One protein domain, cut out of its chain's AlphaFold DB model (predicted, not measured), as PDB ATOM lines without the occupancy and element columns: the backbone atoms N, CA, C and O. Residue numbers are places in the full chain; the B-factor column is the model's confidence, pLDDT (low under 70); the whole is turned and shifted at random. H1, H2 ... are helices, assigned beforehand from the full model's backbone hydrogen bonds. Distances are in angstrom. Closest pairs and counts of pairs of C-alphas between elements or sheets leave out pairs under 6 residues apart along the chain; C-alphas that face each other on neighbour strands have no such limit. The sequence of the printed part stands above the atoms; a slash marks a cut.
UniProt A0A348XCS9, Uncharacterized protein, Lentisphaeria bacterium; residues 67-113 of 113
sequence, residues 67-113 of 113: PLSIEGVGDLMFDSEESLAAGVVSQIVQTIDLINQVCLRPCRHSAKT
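Overview. This is residues 67 to 113 of the 113 residues of an uncharacterized protein of Lentisphaeria bacterium (UniProt A0A348XCS9). One long helix, H2, makes the backbone of a rod; residues 67 to 74 run beside it without a named element, and the chain turns through the short helix H1 into H2. Residues 97 to 113 stick out as a free arm, the end of H2 and a tail. The printed part has 47 residues, all helix by class, with H1 then H2 and no named strand. It is extended, with a radius of gyration of the C-alphas of 17.0 A and spans of 59 by 17 by 11 A.

Along the chain. Start at Pro 67 and go on to C-alpha 75 at (-34.941, -5.352, 33.949), where H1, residues 75 to 78, begins. Next find C-alpha 81 at (-35.769, -10.772, 45.370); from there H2, residues 81 to 103, runs 32.7 A to C-alpha 103 at (-31.436, 20.665, 53.242).

Arrangement. A tight link of 2 residues joins H1 to H2. They touch only at the corner, H2 with residues 83 to 87 alone; the closest C-alphas, Met 77 and Leu 84, are 5.1 A apart. In H2 every O i to N i+4 pair is within hydrogen-bond range; H1 is too short for such a pair.

Size, cuts and confidence. The farthest C-alphas, Asp 79 and Thr 113, are 59.6 A apart. The printed part has no cut, and pLDDT is under 70 at residues 103 to 113.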
ATOM      1  N   PRO A  67     -39.339  10.321  47.976       87.81
ATOM      2  CA  PRO A  67     -39.876  10.065  46.646       87.81
ATOM      3  C   PRO A  67     -39.024   9.010  45.932       87.81
ATOM      4  O   PRO A  67     -37.950   9.311  45.425       87.81
ATOM      5  N   LEU A  68     -39.523   7.778  45.869       89.44
ATOM      6  CA  LEU A  68     -38.877   6.682  45.145       89.44
ATOM      7  C   LEU A  68     -39.595   6.429  43.817       89.44
ATOM      8  O   LEU A  68     -40.825   6.495  43.745       89.44
ATOM      9  N   SER A  69     -38.831   6.111  42.774       86.38
ATOM     10  CA  SER A  69     -39.359   5.691  41.477       86.38
ATOM     11  C   SER A  69     -38.619   4.454  40.995       86.38
ATOM     12  O   SER A  69     -37.395   4.412  41.022       86.38
ATOM     13  N   ILE A  70     -39.379   3.470  40.522       84.75
ATOM     14  CA  ILE A  70     -38.849   2.300  39.812       84.75
ATOM     15  C   ILE A  70     -39.009   2.433  38.289       84.75
ATOM     16  O   ILE A  70     -38.809   1.477  37.541       84.75
ATOM     17  N   GLU A  71     -39.391   3.614  37.800       83.44
ATOM     18  CA  GLU A  71     -39.424   3.879  36.364       83.44
ATOM     19  C   GLU A  71     -37.990   4.004  35.827       83.44
ATOM     20  O   GLU A  71     -37.229   4.864  36.268       83.44
ATOM     21  N   GLY A  72     -37.626   3.165  34.855       81.31
ATOM     22  CA  GLY A  72     -36.338   3.254  34.158       81.31
ATOM     23  C   GLY A  72     -35.152   2.556  34.836       81.31
ATOM     24  O   GLY A  72     -34.032   2.723  34.365       81.31
ATOM     25  N   VAL A  73     -35.369   1.755  35.887       81.44
ATOM     26  CA  VAL A  73     -34.287   1.048  36.616       81.44
ATOM     27  C   VAL A  73     -33.757  -0.195  35.870       81.44
ATOM     28  O   VAL A  73     -32.798  -0.822  36.309       81.44
ATOM     29  N   GLY A  74     -34.316  -0.508  34.696       83.94
ATOM     30  CA  GLY A  74     -33.931  -1.659  33.872       83.94
ATOM     31  C   GLY A  74     -34.424  -2.999  34.430       83.94
ATOM     32  O   GLY A  74     -34.878  -3.080  35.570       83.94
ATOM     33  N   ASP A  75     -34.341  -4.050  33.614       87.38
ATOM     34  CA  ASP A  75     -34.941  -5.352  33.949       87.38
ATOM     35  C   ASP A  75     -34.171  -6.104  35.045       87.38
ATOM     36  O   ASP A  75     -34.787  -6.767  35.872       87.38
ATOM     37  N   LEU A  76     -32.850  -5.898  35.142       87.19
ATOM     38  CA  LEU A  76     -31.971  -6.568  36.117       87.19
ATOM     39  C   LEU A  76     -32.401  -6.367  37.579       87.19
ATOM     40  O   LEU A  76     -32.139  -7.209  38.435       87.19
ATOM     41  N   MET A  77     -33.065  -5.247  37.883       86.69
ATOM     42  CA  MET A  77     -33.584  -4.975  39.226       86.69
ATOM     43  C   MET A  77     -34.683  -5.973  39.632       86.69
ATOM     44  O   MET A  77     -34.916  -6.179  40.819       86.69
ATOM     45  N   PHE A  78     -35.359  -6.587  38.661       89.75
ATOM     46  CA  PHE A  78     -36.507  -7.466  38.866       89.75
ATOM     47  C   PHE A  78     -36.170  -8.954  38.686       89.75
ATOM     48  O   PHE A  78     -37.072  -9.785  38.765       89.75
ATOM     49  N   ASP A  79     -34.894  -9.296  38.475       93.31
ATOM     50  CA  ASP A  79     -34.454 -10.673  38.213       93.31
ATOM     51  C   ASP A  79     -34.534 -11.584  39.447       93.31
ATOM     52  O   ASP A  79     -34.728 -12.793  39.320       93.31
ATOM     53  N   SER A  80     -34.379 -11.024  40.650       95.56
ATOM     54  CA  SER A  80     -34.483 -11.768  41.907       95.56
ATOM     55  C   SER A  80     -34.938 -10.874  43.059       95.56
ATOM     56  O   SER A  80     -34.869  -9.642  42.982       95.56
ATOM     57  N   GLU A  81     -35.393 -11.492  44.150       94.12
ATOM     58  CA  GLU A  81     -35.769 -10.772  45.370       94.12
ATOM     59  C   GLU A  81     -34.579  -9.999  45.955       94.12
ATOM     60  O   GLU A  81     -34.739  -8.867  46.416       94.12
ATOM     61  N   GLU A  82     -33.371 -10.565  45.881       96.06
ATOM     62  CA  GLU A  82     -32.137  -9.933  46.345       96.06
ATOM     63  C   GLU A  82     -31.793  -8.696  45.512       96.06
ATOM     64  O   GLU A  82     -31.487  -7.643  46.077       96.06
ATOM     65  N   SER A  83     -31.885  -8.795  44.181       93.50
ATOM     66  CA  SER A  83     -31.663  -7.665  43.271       93.50
ATOM     67  C   SER A  83     -32.673  -6.543  43.509       93.50
ATOM     68  O   SER A  83     -32.295  -5.369  43.568       93.50
ATOM     69  N   LEU A  84     -33.944  -6.895  43.730       92.75
ATOM     70  CA  LEU A  84     -34.995  -5.930  44.035       92.75
ATOM     71  C   LEU A  84     -34.739  -5.232  45.374       92.75
ATOM     72  O   LEU A  84     -34.778  -4.002  45.446       92.75
ATOM     73  N   ALA A  85     -34.447  -6.000  46.426       94.19
ATOM     74  CA  ALA A  85     -34.162  -5.463  47.752       94.19
ATOM     75  C   ALA A  85     -32.945  -4.528  47.721       94.19
ATOM     76  O   ALA A  85     -33.020  -3.399  48.212       94.19
ATOM     77  N   ALA A  86     -31.851  -4.951  47.079       93.25
ATOM     78  CA  ALA A  86     -30.649  -4.140  46.922       93.25
ATOM     79  C   ALA A  86     -30.925  -2.852  46.129       93.25
ATOM     80  O   ALA A  86     -30.485  -1.769  46.523       93.25
ATOM     81  N   GLY A  87     -31.700  -2.946  45.046       92.31
ATOM     82  CA  GLY A  87     -32.093  -1.798  44.236       92.31
ATOM     83  C   GLY A  87     -32.935  -0.786  45.014       92.31
ATOM     84  O   GLY A  87     -32.651   0.412  44.973       92.31
ATOM     85  N   VAL A  88     -33.941  -1.245  45.766       92.75
ATOM     86  CA  VAL A  88     -34.792  -0.374  46.595       92.75
ATOM     87  C   VAL A  88     -33.976   0.308  47.693       92.75
ATOM     88  O   VAL A  88     -34.109   1.516  47.889       92.75
ATOM     89  N   VAL A  89     -33.091  -0.428  48.375       94.19
ATOM     90  CA  VAL A  89     -32.202   0.148  49.397       94.19
ATOM     91  C   VAL A  89     -31.285   1.208  48.786       94.19
ATOM     92  O   VAL A  89     -31.166   2.298  49.341       94.19
ATOM     93  N   SER A  90     -30.696   0.938  47.618       92.06
ATOM     94  CA  SER A  90     -29.864   1.905  46.894       92.06
ATOM     95  C   SER A  90     -30.632   3.192  46.565       92.06
ATOM     96  O   SER A  90     -30.144   4.289  46.837       92.06
ATOM     97  N   GLN A  91     -31.874   3.077  46.078       91.62
ATOM     98  CA  GLN A  91     -32.740   4.232  45.814       91.62
ATOM     99  C   GLN A  91     -33.043   5.037  47.089       91.62
ATOM    100  O   GLN A  91     -33.023   6.269  47.062       91.62
ATOM    101  N   ILE A  92     -33.287   4.360  48.216       94.50
ATOM    102  CA  ILE A  92     -33.518   5.013  49.514       94.50
ATOM    103  C   ILE A  92     -32.280   5.797  49.951       94.50
ATOM    104  O   ILE A  92     -32.404   6.975  50.285       94.50
ATOM    105  N   VAL A  93     -31.097   5.176  49.911       93.94
ATOM    106  CA  VAL A  93     -29.829   5.814  50.303       93.94
ATOM    107  C   VAL A  93     -29.559   7.046  49.441       93.94
ATOM    108  O   VAL A  93     -29.376   8.135  49.978       93.94
ATOM    109  N   GLN A  94     -29.648   6.912  48.115       91.31
ATOM    110  CA  GLN A  94     -29.461   8.030  47.183       91.31
ATOM    111  C   GLN A  94     -30.442   9.179  47.446       91.31
ATOM    112  O   GLN A  94     -30.071  10.352  47.380       91.31
ATOM    113  N   THR A  95     -31.697   8.853  47.766       92.25
ATOM    114  CA  THR A  95     -32.724   9.854  48.074       92.25
ATOM    115  C   THR A  95     -32.417  10.586  49.380       92.25
ATOM    116  O   THR A  95     -32.528  11.809  49.434       92.25
ATOM    117  N   ILE A  96     -31.995   9.865  50.422       93.12
ATOM    118  CA  ILE A  96     -31.596  10.457  51.705       93.12
ATOM    119  C   ILE A  96     -30.373  11.364  51.524       93.12
ATOM    120  O   ILE A  96     -30.380  12.494  52.015       93.12
ATOM    121  N   ASP A  97     -29.359  10.920  50.783       92.25
ATOM    122  CA  ASP A  97     -28.162  11.716  50.497       92.25
ATOM    123  C   ASP A  97     -28.507  13.010  49.756       92.25
ATOM    124  O   ASP A  97     -28.019  14.086  50.112       92.25
ATOM    125  N   LEU A  98     -29.401  12.935  48.765       88.25
ATOM    126  CA  LEU A  98     -29.877  14.106  48.034       88.25
ATOM    127  C   LEU A  98     -30.620  15.085  48.953       88.25
ATOM    128  O   LEU A  98     -30.359  16.288  48.905       88.25
ATOM    129  N   ILE A  99     -31.520  14.584  49.806       86.62
ATOM    130  CA  ILE A  99     -32.244  15.411  50.780       86.62
ATOM    131  C   ILE A  99     -31.249  16.099  51.717       86.62
ATOM    132  O   ILE A  99     -31.326  17.313  51.891       86.62
ATOM    133  N   ASN A 100     -30.262  15.372  52.244       84.69
ATOM    134  CA  ASN A 100     -29.229  15.943  53.106       84.69
ATOM    135  C   ASN A 100     -28.427  17.039  52.387       84.69
ATOM    136  O   ASN A 100     -28.213  18.107  52.950       84.69
ATOM    137  N   GLN A 101     -28.039  16.845  51.126       80.50
ATOM    138  CA  GLN A 101     -27.300  17.859  50.362       80.50
ATOM    139  C   GLN A 101     -28.118  19.123  50.058       80.50
ATOM    140  O   GLN A 101     -27.555  20.216  49.956       80.50
ATOM    141  N   VAL A 102     -29.434  18.991  49.881       71.88
ATOM    142  CA  VAL A 102     -30.333  20.116  49.585       71.88
ATOM    143  C   VAL A 102     -30.744  20.845  50.867       71.88
ATOM    144  O   VAL A 102     -30.728  22.075  50.891       71.88
ATOM    145  N   CYS A 103     -31.040  20.114  51.944       59.66
ATOM    146  CA  CYS A 103     -31.436  20.665  53.242       59.66
ATOM    147  C   CYS A 103     -30.256  21.224  54.060       59.66
ATOM    148  O   CYS A 103     -30.464  22.134  54.856       59.66
ATOM    149  N   LEU A 104     -29.017  20.759  53.840       47.50
ATOM    150  CA  LEU A 104     -27.804  21.326  54.457       47.50
ATOM    151  C   LEU A 104     -27.257  22.562  53.726       47.50
ATOM    152  O   LEU A 104     -26.235  23.111  54.143       47.50
ATOM    153  N   ARG A 105     -27.906  23.055  52.661       37.38
ATOM    154  CA  ARG A 105     -27.603  24.406  52.175       37.38
ATOM    155  C   ARG A 105     -28.262  25.393  53.134       37.38
ATOM    156  O   ARG A 105     -29.491  25.481  53.125       37.38
ATOM    157  N   PRO A 106     -27.503  26.176  53.926       37.50
ATOM    158  CA  PRO A 106     -28.117  27.265  54.656       37.50
ATOM    159  C   PRO A 106     -28.772  28.165  53.613       37.50
ATOM    160  O   PRO A 106     -28.120  28.618  52.665       37.50
ATOM    161  N   CYS A 107     -30.078  28.382  53.760       42.69
ATOM    162  CA  CYS A 107     -30.776  29.448  53.072       42.69
ATOM    163  C   CYS A 107     -29.976  30.734  53.320       42.69
ATOM    164  O   CYS A 107     -30.071  31.320  54.394       42.69
ATOM    165  N   ARG A 108     -29.174  31.183  52.344       40.56
ATOM    166  CA  ARG A 108     -28.585  32.529  52.337       40.56
ATOM    167  C   ARG A 108     -29.699  33.536  52.053       40.56
ATOM    168  O   ARG A 108     -29.694  34.217  51.036       40.56
ATOM    169  N   HIS A 109     -30.678  33.615  52.943       38.84
ATOM    170  CA  HIS A 109     -31.602  34.729  53.005       38.84
ATOM    171  C   HIS A 109     -31.018  35.722  54.003       38.84
ATOM    172  O   HIS A 109     -31.189  35.592  55.207       38.84
ATOM    173  N   SER A 110     -30.239  36.651  53.441       36.88
ATOM    174  CA  SER A 110     -30.058  38.033  53.886       36.88
ATOM    175  C   SER A 110     -30.361  38.290  55.365       36.88
ATOM    176  O   SER A 110     -31.506  38.553  55.730       36.88
ATOM    177  N   ALA A 111     -29.312  38.369  56.183       39.06
ATOM    178  CA  ALA A 111     -29.338  39.261  57.331       39.06
ATOM    179  C   ALA A 111     -29.614  40.678  56.797       39.06
ATOM    180  O   ALA A 111     -28.750  41.297  56.184       39.06
ATOM    181  N   LYS A 112     -30.859  41.141  56.917       38.00
ATOM    182  CA  LYS A 112     -31.169  42.570  56.915       38.00
ATOM    183  C   LYS A 112     -31.189  42.992  58.376       38.00
ATOM    184  O   LYS A 112     -32.140  42.689  59.090       38.00
ATOM    185  N   THR A 113     -30.103  43.613  58.806       43.59
ATOM    186  CA  THR A 113     -30.115  44.640  59.851       43.59
ATOM    187  C   THR A 113     -29.840  45.955  59.143       43.59
ATOM    188  O   THR A 113     -29.014  45.925  58.199       43.59
TER     189      THR A 113